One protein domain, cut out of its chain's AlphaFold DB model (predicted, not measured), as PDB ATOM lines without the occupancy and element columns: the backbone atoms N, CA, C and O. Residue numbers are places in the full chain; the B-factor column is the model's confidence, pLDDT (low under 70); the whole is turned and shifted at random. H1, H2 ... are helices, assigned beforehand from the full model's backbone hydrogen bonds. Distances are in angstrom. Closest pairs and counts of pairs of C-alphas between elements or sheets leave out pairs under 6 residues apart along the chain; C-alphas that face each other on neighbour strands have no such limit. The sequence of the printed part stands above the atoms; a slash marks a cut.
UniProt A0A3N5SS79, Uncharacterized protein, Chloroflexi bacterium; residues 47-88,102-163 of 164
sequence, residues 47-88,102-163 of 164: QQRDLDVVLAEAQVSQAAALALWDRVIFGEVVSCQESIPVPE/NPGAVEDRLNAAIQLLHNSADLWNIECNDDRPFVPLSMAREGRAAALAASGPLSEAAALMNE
ATOM      1  N   GLN A  47     154.708 147.185  89.654       78.75
ATOM      2  CA  GLN A  47     153.358 147.612  90.019       78.75
ATOM      3  C   GLN A  47     152.737 148.598  89.020       78.75
ATOM      4  O   GLN A  47     151.563 148.472  88.693       78.75
ATOM      5  N   GLN A  48     153.506 149.563  88.503       79.81
ATOM      6  CA  GLN A  48     153.004 150.461  87.458       79.81
ATOM      7  C   GLN A  48     152.628 149.684  86.197       79.81
ATOM      8  O   GLN A  48     151.572 149.939  85.634       79.81
ATOM      9  N   ARG A  49     153.434 148.687  85.803       84.31
ATOM     10  CA  ARG A  49     153.105 147.847  84.641       84.31
ATOM     11  C   ARG A  49     151.846 147.022  84.868       84.31
ATOM     12  O   ARG A  49     151.060 146.882  83.941       84.31
ATOM     13  N   ASP A  50     151.657 146.489  86.071       86.81
ATOM     14  CA  ASP A  50     150.449 145.730  86.400       86.81
ATOM     15  C   ASP A  50     149.205 146.632  86.325       86.81
ATOM     16  O   ASP A  50     148.201 146.253  85.725       86.81
ATOM     17  N   LEU A  51     149.288 147.864  86.841       89.25
ATOM     18  CA  LEU A  51     148.216 148.857  86.711       89.25
ATOM     19  C   LEU A  51     147.975 149.272  85.248       89.25
ATOM     20  O   LEU A  51     146.821 149.418  84.853       89.25
ATOM     21  N   ASP A  52     149.031 149.414  84.436       91.00
ATOM     22  CA  ASP A  52     148.920 149.745  83.005       91.00
ATOM     23  C   ASP A  52     148.186 148.633  82.245       91.00
ATOM     24  O   ASP A  52     147.336 148.902  81.391       91.00
ATOM     25  N   VAL A  53     148.496 147.375  82.577       93.25
ATOM     26  CA  VAL A  53     147.830 146.197  82.012       93.25
ATOM     27  C   VAL A  53     146.351 146.201  82.385       93.25
ATOM     28  O   VAL A  53     145.512 146.111  81.490       93.25
ATOM     29  N   VAL A  54     146.014 146.381  83.664       95.06
ATOM     30  CA  VAL A  54     144.610 146.395  84.107       95.06
ATOM     31  C   VAL A  54     143.838 147.574  83.505       95.06
ATOM     32  O   VAL A  54     142.686 147.411  83.096       95.06
ATOM     33  N   LEU A  55     144.457 148.753  83.388       95.94
ATOM     34  CA  LEU A  55     143.855 149.901  82.707       95.94
ATOM     35  C   LEU A  55     143.526 149.567  81.246       95.94
ATOM     36  O   LEU A  55     142.414 149.841  80.789       95.94
ATOM     37  N   ALA A  56     144.471 148.966  80.520       97.06
ATOM     38  CA  ALA A  56     144.272 148.567  79.131       97.06
ATOM     39  C   ALA A  56     143.175 147.499  78.993       97.06
ATOM     40  O   ALA A  56     142.318 147.605  78.113       97.06
ATOM     41  N   GLU A  57     143.154 146.504  79.881       98.06
ATOM     42  CA  GLU A  57     142.107 145.481  79.921       98.06
ATOM     43  C   GLU A  57     140.730 146.108  80.158       98.06
ATOM     44  O   GLU A  57     139.817 145.873  79.369       98.06
ATOM     45  N   ALA A  58     140.590 146.989  81.151       98.25
ATOM     46  CA  ALA A  58     139.324 147.654  81.452       98.25
ATOM     47  C   ALA A  58     138.832 148.556  80.300       98.25
ATOM     48  O   ALA A  58     137.630 148.625  80.030       98.25
ATOM     49  N   GLN A  59     139.741 149.212  79.569       98.56
ATOM     50  CA  GLN A  59     139.401 149.965  78.354       98.56
ATOM     51  C   GLN A  59     138.871 149.049  77.240       98.56
ATOM     52  O   GLN A  59     137.880 149.381  76.580       98.56
ATOM     53  N   VAL A  60     139.487 147.877  77.053       98.44
ATOM     54  CA  VAL A  60     139.005 146.857  76.109       98.44
ATOM     55  C   VAL A  60     137.628 146.337  76.531       98.44
ATOM     56  O   VAL A  60     136.732 146.247  75.688       98.44
ATOM     57  N   SER A  61     137.413 146.061  77.819       98.62
ATOM     58  CA  SER A  61     136.112 145.645  78.358       98.62
ATOM     59  C   SER A  61     135.033 146.696  78.119       98.62
ATOM     60  O   SER A  61     133.927 146.347  77.706       98.62
ATOM     61  N   GLN A  62     135.344 147.980  78.336       98.75
ATOM     62  CA  GLN A  62     134.414 149.076  78.064       98.75
ATOM     63  C   GLN A  62     134.014 149.104  76.590       98.75
ATOM     64  O   GLN A  62     132.823 149.169  76.276       98.75
ATOM     65  N   ALA A  63     134.992 149.050  75.685       98.75
ATOM     66  CA  ALA A  63     134.727 149.063  74.252       98.75
ATOM     67  C   ALA A  63     133.867 147.860  73.830       98.75
ATOM     68  O   ALA A  63     132.905 148.028  73.080       98.75
ATOM     69  N   ALA A  64     134.165 146.667  74.356       98.62
ATOM     70  CA  ALA A  64     133.391 145.455  74.104       98.62
ATOM     71  C   ALA A  64     131.948 145.571  74.623       98.62
ATOM     72  O   ALA A  64     131.010 145.243  73.898       98.62
ATOM     73  N   ALA A  65     131.757 146.090  75.839       98.62
ATOM     74  CA  ALA A  65     130.437 146.303  76.425       98.62
ATOM     75  C   ALA A  65     129.602 147.302  75.614       98.62
ATOM     76  O   ALA A  65     128.448 147.025  75.289       98.62
ATOM     77  N   LEU A  66     130.183 148.448  75.243       98.81
ATOM     78  CA  LEU A  66     129.502 149.451  74.421       98.81
ATOM     79  C   LEU A  66     129.113 148.882  73.054       98.81
ATOM     80  O   LEU A  66     127.970 149.045  72.639       98.81
ATOM     81  N   ALA A  67     130.025 148.165  72.393       98.56
ATOM     82  CA  ALA A  67     129.757 147.539  71.103       98.56
ATOM     83  C   ALA A  67     128.642 146.484  71.187       98.56
ATOM     84  O   ALA A  67     127.770 146.440  70.318       98.56
ATOM     85  N   LEU A  68     128.645 145.655  72.235       98.44
ATOM     86  CA  LEU A  68     127.604 144.659  72.474       98.44
ATOM     87  C   LEU A  68     126.242 145.336  72.646       98.44
ATOM     88  O   LEU A  68     125.296 145.007  71.926       98.44
ATOM     89  N   TRP A  69     126.137 146.311  73.550       98.38
ATOM     90  CA  TRP A  69     124.864 146.976  73.816       98.38
ATOM     91  C   TRP A  69     124.373 147.823  72.642       98.38
ATOM     92  O   TRP A  69     123.168 147.856  72.393       98.38
ATOM     93  N   ASP A  70     125.268 148.458  71.882       98.56
ATOM     94  CA  ASP A  70     124.901 149.186  70.663       98.56
ATOM     95  C   ASP A  70     124.269 148.248  69.631       98.56
ATOM     96  O   ASP A  70     123.193 148.549  69.112       98.56
ATOM     97  N   ARG A  71     124.858 147.072  69.389       97.94
ATOM     98  CA  ARG A  71     124.278 146.062  68.488       97.94
ATOM     99  C   ARG A  71     122.872 145.647  68.922       97.94
ATOM    100  O   ARG A  71     121.962 145.623  68.094       97.94
ATOM    101  N   VAL A  72     122.666 145.402  70.219       97.12
ATOM    102  CA  VAL A  72     121.334 145.093  70.771       97.12
ATOM    103  C   VAL A  72     120.359 146.261  70.559       97.12
ATOM    104  O   VAL A  72     119.232 146.048  70.116       97.12
ATOM    105  N   ILE A  73     120.783 147.503  70.814       97.94
ATOM    106  CA  ILE A  73     119.963 148.713  70.617       97.94
ATOM    107  C   ILE A  73     119.561 148.891  69.148       97.94
ATOM    108  O   ILE A  73     118.427 149.291  68.870       97.94
ATOM    109  N   PHE A  74     120.458 148.581  68.212       97.50
ATOM    110  CA  PHE A  74     120.186 148.629  66.774       97.50
ATOM    111  C   PHE A  74     119.423 147.402  66.248       97.50
ATOM    112  O   PHE A  74     119.126 147.332  65.055       97.50
ATOM    113  N   GLY A  75     119.027 146.479  67.131       95.19
ATOM    114  CA  GLY A  75     118.157 145.349  66.810       95.19
ATOM    115  C   GLY A  75     118.883 144.136  66.232       95.19
ATOM    116  O   GLY A  75     118.240 143.285  65.614       95.19
ATOM    117  N   GLU A  76     120.201 144.039  66.404       95.69
ATOM    118  CA  GLU A  76     120.940 142.838  66.023       95.69
ATOM    119  C   GLU A  76     120.623 141.659  66.948       95.69
ATOM    120  O   GLU A  76     120.385 141.808  68.147       95.69
ATOM    121  N   VAL A  77     120.680 140.451  66.384       92.19
ATOM    122  CA  VAL A  77     120.611 139.211  67.161       92.19
ATOM    123  C   VAL A  77     122.011 138.896  67.685       92.19
ATOM    124  O   VAL A  77     122.885 138.480  66.924       92.19
ATOM    125  N   VAL A  78     122.213 139.097  68.985       94.06
ATOM    126  CA  VAL A  78     123.472 138.839  69.699       94.06
ATOM    127  C   VAL A  78     123.372 137.503  70.438       94.06
ATOM    128  O   VAL A  78     122.332 137.178  71.009       94.06
ATOM    129  N   SER A  79     124.432 136.693  70.397       92.50
ATOM    130  CA  SER A  79     124.449 135.387  71.069       92.50
ATOM    131  C   SER A  79     124.753 135.542  72.555       92.50
ATOM    132  O   SER A  79     125.728 136.193  72.902       92.50
ATOM    133  N   CYS A  80     124.037 134.824  73.420       91.94
ATOM    134  CA  CYS A  80     124.350 134.740  74.852       91.94
ATOM    135  C   CYS A  80     125.671 134.032  75.197       91.94
ATOM    136  O   CYS A  80     126.028 133.913  76.362       91.94
ATOM    137  N   GLN A  81     126.401 133.541  74.194       92.94
ATOM    138  CA  GLN A  81     127.784 133.077  74.356       92.94
ATOM    139  C   GLN A  81     128.790 134.232  74.275       92.94
ATOM    140  O   GLN A  81     129.940 134.066  74.677       92.94
ATOM    141  N   GLU A  82     128.384 135.380  73.725       95.12
ATOM    142  CA  GLU A  82     129.177 136.601  73.809       95.12
ATOM    143  C   GLU A  82     129.198 137.062  75.268       95.12
ATOM    144  O   GLU A  82     128.190 136.995  75.968       95.12
ATOM    145  N   SER A  83     130.360 137.499  75.736       94.31
ATOM    146  CA  SER A  83     130.561 137.960  77.106       94.31
ATOM    147  C   SER A  83     131.348 139.259  77.096       94.31
ATOM    148  O   SER A  83     132.104 139.538  76.162       94.31
ATOM    149  N   ILE A  84     131.154 140.060  78.140       96.88
ATOM    150  CA  ILE A  84     131.961 141.248  78.391       96.88
ATOM    151  C   ILE A  84     133.156 140.786  79.238       96.88
ATOM    152  O   ILE A  84     132.941 140.351  80.370       96.88
ATOM    153  N   PRO A  85     134.398 140.828  78.717       96.25
ATOM    154  CA  PRO A  85     135.565 140.337  79.439       96.25
ATOM    155  C   PRO A  85     136.007 141.382  80.468       96.25
ATOM    156  O   PRO A  85     136.845 142.218  80.158       96.25
ATOM    157  N   VAL A  86     135.403 141.397  81.656       97.38
ATOM    158  CA  VAL A  86     135.752 142.345  82.730       97.38
ATOM    159  C   VAL A  86     136.983 141.830  83.496       97.38
ATOM    160  O   VAL A  86     136.973 140.657  83.874       97.38
ATOM    161  N   PRO A  87     138.043 142.640  83.702       96.44
ATOM    162  CA  PRO A  87     139.203 142.228  84.488       96.44
ATOM    163  C   PRO A  87     138.860 142.127  85.976       96.44
ATOM    164  O   PRO A  87     137.912 142.749  86.457       96.44
ATOM    165  N   GLU A  88     139.666 141.366  86.710       94.56
ATOM    166  CA  GLU A  88     139.529 141.257  88.160       94.56
ATOM    167  C   GLU A  88     139.880 142.585  88.857       94.56
ATOM    168  O   GLU A  88     140.780 143.302  88.404       94.56
ATOM    169  N   ASN A 102     150.754 158.153  94.805       71.50
ATOM    170  CA  ASN A 102     149.326 157.906  95.003       71.50
ATOM    171  C   ASN A 102     148.746 156.615  94.351       71.50
ATOM    172  O   ASN A 102     147.682 156.679  93.730       71.50
ATOM    173  N   PRO A 103     149.360 155.422  94.545       75.06
ATOM    174  CA  PRO A 103     148.842 154.142  94.038       75.06
ATOM    175  C   PRO A 103     147.401 153.896  94.461       75.06
ATOM    176  O   PRO A 103     146.614 153.357  93.694       75.06
ATOM    177  N   GLY A 104     147.032 154.366  95.656       82.75
ATOM    178  CA  GLY A 104     145.670 154.231  96.139       82.75
ATOM    179  C   GLY A 104     144.644 154.946  95.271       82.75
ATOM    180  O   GLY A 104     143.619 154.353  94.974       82.75
ATOM    181  N   ALA A 105     144.925 156.163  94.800       88.88
ATOM    182  CA  ALA A 105     143.968 156.867  93.952       88.88
ATOM    183  C   ALA A 105     143.818 156.213  92.572       88.88
ATOM    184  O   ALA A 105     142.697 156.135  92.075       88.88
ATOM    185  N   VAL A 106     144.905 155.726  91.960       90.25
ATOM    186  CA  VAL A 106     144.818 154.999  90.678       90.25
ATOM    187  C   VAL A 106     143.987 153.731  90.841       90.25
ATOM    188  O   VAL A 106     143.051 153.510  90.076       90.25
ATOM    189  N   GLU A 107     144.280 152.935  91.868       90.62
ATOM    190  CA  GLU A 107     143.535 151.714  92.176       90.62
ATOM    191  C   GLU A 107     142.057 151.988  92.455       90.62
ATOM    192  O   GLU A 107     141.200 151.294  91.916       90.62
ATOM    193  N   ASP A 108     141.741 153.011  93.252       93.25
ATOM    194  CA  ASP A 108     140.359 153.371  93.575       93.25
ATOM    195  C   ASP A 108     139.571 153.718  92.303       93.25
ATOM    196  O   ASP A 108     138.424 153.292  92.137       93.25
ATOM    197  N   ARG A 109     140.189 154.453  91.367       96.38
ATOM    198  CA  ARG A 109     139.566 154.807  90.082       96.38
ATOM    199  C   ARG A 109     139.445 153.611  89.140       96.38
ATOM    200  O   ARG A 109     138.392 153.451  88.521       96.38
ATOM    201  N   LEU A 110     140.458 152.746  89.071       95.94
ATOM    202  CA  LEU A 110     140.386 151.503  88.299       95.94
ATOM    203  C   LEU A 110     139.300 150.574  88.838       95.94
ATOM    204  O   LEU A 110     138.445 150.133  88.079       95.94
ATOM    205  N   ASN A 111     139.257 150.341  90.146       97.00
ATOM    206  CA  ASN A 111     138.250 149.483  90.763       97.00
ATOM    207  C   ASN A 111     136.834 150.061  90.618       97.00
ATOM    208  O   ASN A 111     135.887 149.308  90.392       97.00
ATOM    209  N   ALA A 112     136.676 151.389  90.653       97.94
ATOM    210  CA  ALA A 112     135.403 152.031  90.329       97.94
ATOM    211  C   ALA A 112     134.980 151.785  88.867       97.94
ATOM    212  O   ALA A 112     133.813 151.477  88.617       97.94
ATOM    213  N   ALA A 113     135.904 151.879  87.903       98.44
ATOM    214  CA  ALA A 113     135.629 151.534  86.506       98.44
ATOM    215  C   ALA A 113     135.242 150.056  86.349       98.44
ATOM    216  O   ALA A 113     134.229 149.748  85.722       98.44
ATOM    217  N   ILE A 114     136.024 149.155  86.946       98.50
ATOM    218  CA  ILE A 114     135.821 147.703  86.902       98.50
ATOM    219  C   ILE A 114     134.449 147.336  87.465       98.50
ATOM    220  O   ILE A 114     133.713 146.580  86.835       98.50
ATOM    221  N   GLN A 115     134.031 147.943  88.579       98.50
ATOM    222  CA  GLN A 115     132.698 147.707  89.135       98.50
ATOM    223  C   GLN A 115     131.573 148.143  88.182       98.50
ATOM    224  O   GLN A 115     130.565 147.451  88.056       98.50
ATOM    225  N   LEU A 116     131.722 149.274  87.489       98.62
ATOM    226  CA  LEU A 116     130.731 149.733  86.506       98.62
ATOM    227  C   LEU A 116     130.654 148.794  85.292       98.62
ATOM    228  O   LEU A 116     129.568 148.542  84.766       98.62
ATOM    229  N   LEU A 117     131.792 148.233  84.883       98.69
ATOM    230  CA  LEU A 117     131.865 147.220  83.831       98.69
ATOM    231  C   LEU A 117     131.238 145.894  84.270       98.69
ATOM    232  O   LEU A 117     130.494 145.308  83.485       98.69
ATOM    233  N   HIS A 118     131.449 145.471  85.520       98.50
ATOM    234  CA  HIS A 118     130.734 144.337  86.108       98.50
ATOM    235  C   HIS A 118     129.230 144.565  86.103       98.50
ATOM    236  O   HIS A 118     128.511 143.706  85.615       98.50
ATOM    237  N   ASN A 119     128.748 145.739  86.517       98.38
ATOM    238  CA  ASN A 119     127.314 146.039  86.475       98.38
ATOM    239  C   ASN A 119     126.752 145.888  85.048       98.38
ATOM    240  O   ASN A 119     125.696 145.295  84.853       98.38
ATOM    241  N   SER A 120     127.469 146.377  84.031       98.56
ATOM    242  CA  SER A 120     127.091 146.168  82.627       98.56
ATOM    243  C   SER A 120     127.103 144.684  82.227       98.56
ATOM    244  O   SER A 120     126.202 144.232  81.524       98.56
ATOM    245  N   ALA A 121     128.118 143.925  82.643       98.38
ATOM    246  CA  ALA A 121     128.227 142.494  82.362       98.38
ATOM    247  C   ALA A 121     127.126 141.677  83.054       98.38
ATOM    248  O   ALA A 121     126.543 140.788  82.439       98.38
ATOM    249  N   ASP A 122     126.784 142.017  84.290       98.00
ATOM    250  CA  ASP A 122     125.733 141.368  85.065       98.00
ATOM    251  C   ASP A 122     124.366 141.590  84.432       98.00
ATOM    252  O   ASP A 122     123.582 140.651  84.328       98.00
ATOM    253  N   LEU A 123     124.099 142.793  83.923       97.69
ATOM    254  CA  LEU A 123     122.885 143.066  83.156       97.69
ATOM    255  C   LEU A 123     122.786 142.184  81.905       97.69
ATOM    256  O   LEU A 123     121.719 141.649  81.615       97.69
ATOM    257  N   TRP A 124     123.893 141.975  81.190       97.19
ATOM    258  CA  TRP A 124     123.923 141.050  80.055       97.19
ATOM    259  C   TRP A 124     123.684 139.598  80.490       97.19
ATOM    260  O   TRP A 124     122.886 138.884  79.883       97.19
ATOM    261  N   ASN A 125     124.312 139.174  81.587       96.19
ATOM    262  CA  ASN A 125     124.121 137.839  82.151       96.19
ATOM    263  C   ASN A 125     122.672 137.609  82.605       96.19
ATOM    264  O   ASN A 125     122.141 136.518  82.413       96.19
ATOM    265  N   ILE A 126     122.016 138.617  83.187       94.69
ATOM    266  CA  ILE A 126     120.599 138.559  83.568       94.69
ATOM    267  C   ILE A 126     119.734 138.349  82.325       94.69
ATOM    268  O   ILE A 126     118.934 137.415  82.293       94.69
ATOM    269  N   GLU A 127     119.937 139.153  81.279       94.38
ATOM    270  CA  GLU A 127     119.198 139.013  80.019       94.38
ATOM    271  C   GLU A 127     119.368 137.634  79.383       94.38
ATOM    272  O   GLU A 127     118.411 137.076  78.853       94.38
ATOM    273  N   CYS A 128     120.567 137.066  79.472       93.25
ATOM    274  CA  CYS A 128     120.868 135.759  78.904       93.25
ATOM    275  C   CYS A 128     120.370 134.564  79.717       93.25
ATOM    276  O   CYS A 128     120.336 133.451  79.190       93.25
ATOM    277  N   ASN A 129     119.983 134.780  80.974       93.75
ATOM    278  CA  ASN A 129     119.368 133.758  81.817       93.75
ATOM    279  C   ASN A 129     117.834 133.821  81.815       93.75
ATOM    280  O   ASN A 129     117.194 132.868  82.256       93.75
ATOM    281  N   ASP A 130     117.242 134.909  81.322       89.75
ATOM    282  CA  ASP A 130     115.795 135.036  81.205       89.75
ATOM    283  C   ASP A 130     115.282 134.445  79.882       89.75
ATOM    284  O   ASP A 130     115.750 134.778  78.792       89.75
ATOM    285  N   ASP A 131     114.241 133.612  79.966       82.88
ATOM    286  CA  ASP A 131     113.555 133.036  78.804       82.88
ATOM    287  C   ASP A 131     112.682 134.098  78.109       82.88
ATOM    288  O   ASP A 131     111.449 134.112  78.202       82.88
ATOM    289  N   ARG A 132     113.329 135.024  77.394       83.56
ATOM    290  CA  ARG A 132     112.663 136.005  76.531       83.56
ATOM    291  C   ARG A 132     113.228 136.007  75.110       83.56
ATOM    292  O   ARG A 132     114.423 135.836  74.908       83.56
ATOM    293  N   PRO A 133     112.374 136.225  74.093       83.38
ATOM    294  CA  PRO A 133     112.798 136.182  72.694       83.38
ATOM    295  C   PRO A 133     113.616 137.404  72.250       83.38
ATOM    296  O   PRO A 133     114.216 137.366  71.179       83.38
ATOM    297  N   PHE A 134     113.606 138.493  73.021       86.81
ATOM    298  CA  PHE A 134     114.335 139.725  72.725       86.81
ATOM    299  C   PHE A 134     114.678 140.477  74.013       86.81
ATOM    300  O   PHE A 134     113.887 140.474  74.957       86.81
ATOM    301  N   VAL A 135     115.815 141.174  74.011       92.62
ATOM    302  CA  VAL A 135     116.210 142.104  75.078       92.62
ATOM    303  C   VAL A 135     115.385 143.394  74.958       92.62
ATOM    304  O   VAL A 135     115.339 143.985  73.872       92.62
ATOM    305  N   PRO A 136     114.720 143.875  76.024       94.12
ATOM    306  CA  PRO A 136     113.996 145.140  75.987       94.12
ATOM    307  C   PRO A 136     114.929 146.331  75.722       94.12
ATOM    308  O   PRO A 136     116.006 146.433  76.307       94.12
ATOM    309  N   LEU A 137     114.489 147.305  74.916       95.75
ATOM    310  CA  LEU A 137     115.296 148.498  74.612       95.75
ATOM    311  C   LEU A 137     115.682 149.298  75.869       95.75
ATOM    312  O   LEU A 137     116.756 149.894  75.912       95.75
ATOM    313  N   SER A 138     114.817 149.328  76.887       96.75
ATOM    314  CA  SER A 138     115.131 149.955  78.176       96.75
ATOM    315  C   SER A 138     116.329 149.290  78.846       96.75
ATOM    316  O   SER A 138     117.224 149.996  79.301       96.75
ATOM    317  N   MET A 139     116.382 147.957  78.820       96.38
ATOM    318  CA  MET A 139     117.483 147.197  79.397       96.38
ATOM    319  C   MET A 139     118.781 147.434  78.626       96.38
ATOM    320  O   MET A 139     119.813 147.738  79.215       96.38
ATOM    321  N   ALA A 140     118.726 147.368  77.294       97.50
ATOM    322  CA  ALA A 140     119.908 147.585  76.468       97.50
ATOM    323  C   ALA A 140     120.509 148.990  76.672       97.50
ATOM    324  O   ALA A 140     121.726 149.164  76.712       97.50
ATOM    325  N   ARG A 141     119.653 150.004  76.861       98.44
ATOM    326  CA  ARG A 141     120.086 151.370  77.192       98.44
ATOM    327  C   ARG A 141     120.722 151.471  78.572       98.44
ATOM    328  O   ARG A 141     121.694 152.205  78.717       98.44
ATOM    329  N   GLU A 142     120.185 150.771  79.562       98.44
ATOM    330  CA  GLU A 142     120.737 150.743  80.916       98.44
ATOM    331  C   GLU A 142     122.094 150.026  80.955       98.44
ATOM    332  O   GLU A 142     123.052 150.583  81.487       98.44
ATOM    333  N   GLY A 143     122.223 148.878  80.283       98.19
ATOM    334  CA  GLY A 143     123.502 148.187  80.121       98.19
ATOM    335  C   GLY A 143     124.562 149.064  79.448       98.19
ATOM    336  O   GLY A 143     125.669 149.231  79.965       98.19
ATOM    337  N   ARG A 144     124.196 149.740  78.350       98.69
ATOM    338  CA  ARG A 144     125.077 150.716  77.689       98.69
ATOM    339  C   ARG A 144     125.464 151.871  78.612       98.69
ATOM    340  O   ARG A 144     126.607 152.319  78.583       98.69
ATOM    341  N   ALA A 145     124.515 152.390  79.391       98.69
ATOM    342  CA  ALA A 145     124.763 153.492  80.314       98.69
ATOM    343  C   ALA A 145     125.742 153.087  81.427       98.69
ATOM    344  O   ALA A 145     126.644 153.863  81.736       98.69
ATOM    345  N   ALA A 146     125.619 151.870  81.965       97.94
ATOM    346  CA  ALA A 146     126.565 151.320  82.934       97.94
ATOM    347  C   ALA A 146     127.984 151.216  82.346       97.94
ATOM    348  O   ALA A 146     128.937 151.692  82.961       97.94
ATOM    349  N   ALA A 147     128.124 150.702  81.118       98.50
ATOM    350  CA  ALA A 147     129.413 150.642  80.427       98.50
ATOM    351  C   ALA A 147     130.016 152.037  80.172       98.50
ATOM    352  O   ALA A 147     131.213 152.251  80.372       98.50
ATOM    353  N   LEU A 148     129.189 153.006  79.760       98.75
ATOM    354  CA  LEU A 148     129.620 154.383  79.503       98.75
ATOM    355  C   LEU A 148     130.057 155.106  80.786       98.75
ATOM    356  O   LEU A 148     130.985 155.910  80.755       98.75
ATOM    357  N   ALA A 149     129.423 154.808  81.922       98.56
ATOM    358  CA  ALA A 149     129.774 155.412  83.204       98.56
ATOM    359  C   ALA A 149     131.230 155.119  83.615       98.56
ATOM    360  O   ALA A 149     131.838 155.937  84.306       98.56
ATOM    361  N   ALA A 150     131.818 154.011  83.148       98.44
ATOM    362  CA  ALA A 150     133.218 153.680  83.412       98.44
ATOM    363  C   ALA A 150     134.215 154.658  82.755       98.44
ATOM    364  O   ALA A 150     135.363 154.726  83.187       98.44
ATOM    365  N   SER A 151     133.807 155.465  81.762       98.38
ATOM    366  CA  SER A 151     134.729 156.362  81.045       98.38
ATOM    367  C   SER A 151     135.346 157.421  81.955       98.38
ATOM    368  O   SER A 151     136.523 157.735  81.801       98.38
ATOM    369  N   GLY A 152     134.575 157.949  82.914       98.06
ATOM    370  CA  GLY A 152     135.070 158.928  83.884       98.06
ATOM    371  C   GLY A 152     136.218 158.351  84.718       98.06
ATOM    372  O   GLY A 152     137.351 158.807  84.558       98.06
ATOM    373  N   PRO A 153     135.972 157.300  85.521       98.12
ATOM    374  CA  PRO A 153     137.016 156.672  86.326       98.12
ATOM    375  C   PRO A 153     138.212 156.148  85.512       98.12
ATOM    376  O   PRO A 153     139.343 156.320  85.951       98.12
ATOM    377  N   LEU A 154     138.008 155.597  84.304       97.94
ATOM    378  CA  LEU A 154     139.118 155.183  83.427       97.94
ATOM    379  C   LEU A 154     139.999 156.363  82.999       97.94
ATOM    380  O   LEU A 154     141.224 156.250  82.991       97.94
ATOM    381  N   SER A 155     139.387 157.497  82.648       97.56
ATOM    382  CA  SER A 155     140.131 158.700  82.264       97.56
ATOM    383  C   SER A 155     140.889 159.316  83.441       97.56
ATOM    384  O   SER A 155     142.021 159.760  83.273       97.56
ATOM    385  N   GLU A 156     140.301 159.291  84.639       96.19
ATOM    386  CA  GLU A 156     140.934 159.778  85.865       96.19
ATOM    387  C   GLU A 156     142.096 158.877  86.295       96.19
ATOM    388  O   GLU A 156     143.160 159.388  86.630       96.19
ATOM    389  N   ALA A 157     141.930 157.550  86.224       94.38
ATOM    390  CA  ALA A 157     143.016 156.600  86.459       94.38
ATOM    391  C   ALA A 157     144.176 156.845  85.485       94.38
ATOM    392  O   ALA A 157     145.310 157.021  85.917       94.38
ATOM    393  N   ALA A 158     143.885 156.950  84.184       93.88
ATOM    394  CA  ALA A 158     144.900 157.238  83.174       93.88
ATOM    395  C   ALA A 158     145.604 158.584  83.416       93.88
ATOM    396  O   ALA A 158     146.810 158.688  83.212       93.88
ATOM    397  N   ALA A 159     144.880 159.617  83.856       93.19
ATOM    398  CA  ALA A 159     145.476 160.912  84.174       93.19
ATOM    399  C   ALA A 159     146.455 160.805  85.353       93.19
ATOM    400  O   ALA A 159     147.602 161.215  85.209       93.19
ATOM    401  N   LEU A 160     146.032 160.181  86.456       90.62
ATOM    402  CA  LEU A 160     146.866 159.933  87.639       90.62
ATOM    403  C   LEU A 160     148.118 159.102  87.295       90.62
ATOM    404  O   LEU A 160     149.198 159.363  87.815       90.62
ATOM    405  N   MET A 161     147.997 158.151  86.361       86.94
ATOM    406  CA  MET A 161     149.121 157.353  85.849       86.94
ATOM    407  C   MET A 161     150.194 158.156  85.117       86.94
ATOM    408  O   MET A 161     151.350 157.740  85.090       86.94
ATOM    409  N   ASN A 162     149.834 159.324  84.590       84.88
ATOM    410  CA  ASN A 162     150.725 160.205  83.844       84.88
ATOM    411  C   ASN A 162     151.135 161.469  84.628       84.88
ATOM    412  O   ASN A 162     151.795 162.340  84.054       84.88
ATOM    413  N   GLU A 163     150.747 161.605  85.902       77.81
ATOM    414  CA  GLU A 163     151.208 162.712  86.747       77.81
ATOM    415  C   GLU A 163     152.682 162.498  87.171       77.81
ATOM    416  O   GLU A 163     153.041 161.389  87.576       77.81
TER     417      GLU A 163
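AT A GLANCE: This is residues 47 to 88 and 102 to 163 of the 164 residues of an uncharacterized protein of Chloroflexi bacterium (UniProt A0A3N5SS79). This is a rod-shaped bundle: the long helices H1 and H2 run the same way, and the shorter H3 and H4, one after the other, run back along both. After H1, residues 74 to 88 fold back without a named element. The printed part has 104 residues, four named helices in the order H1 H2 H3 H4 and no named strand; it is all helix and compact, with radius of gyration of the C-alphas 14.6 A and spans of 48 by 20 by 16 A.

IN THESE COORDINATES: H1, residues 47 to 73, begins at C-alpha 47 (153.358, 147.612, 90.019) and measures 38.6 A from first to last C-alpha. H2, residues 103 to 129, measures 37.9 A, and H3, residues 137 to 149, 18.2 A. H4, residues 151 to 161, measures 15.2 A and ends at C-alpha 161 (149.121, 157.353, 85.849).

HOW THE PARTS SIT: H1 and H2 touch at a shallow tilt of 30 degrees; their closest C-alphas, Ala 58 and Ile 114, are 6.5 A apart. H2 and H3 form a hairpin, opposite ways at 14 degrees, with closest C-alphas Ser 120 and Gly 143 at 4.8 A. H4 touches H2, closest C-alphas Ala 157 and Val 106 at 4.9 A. Every O i to N i+4 pair is within hydrogen-bond range in H1, H2, H3 and H4.

THE WHOLE: Residues 89 to 101 are not printed, and C-alphas 88 and 102 are 20.5 A apart. No printed residue is under 70 in pLDDT.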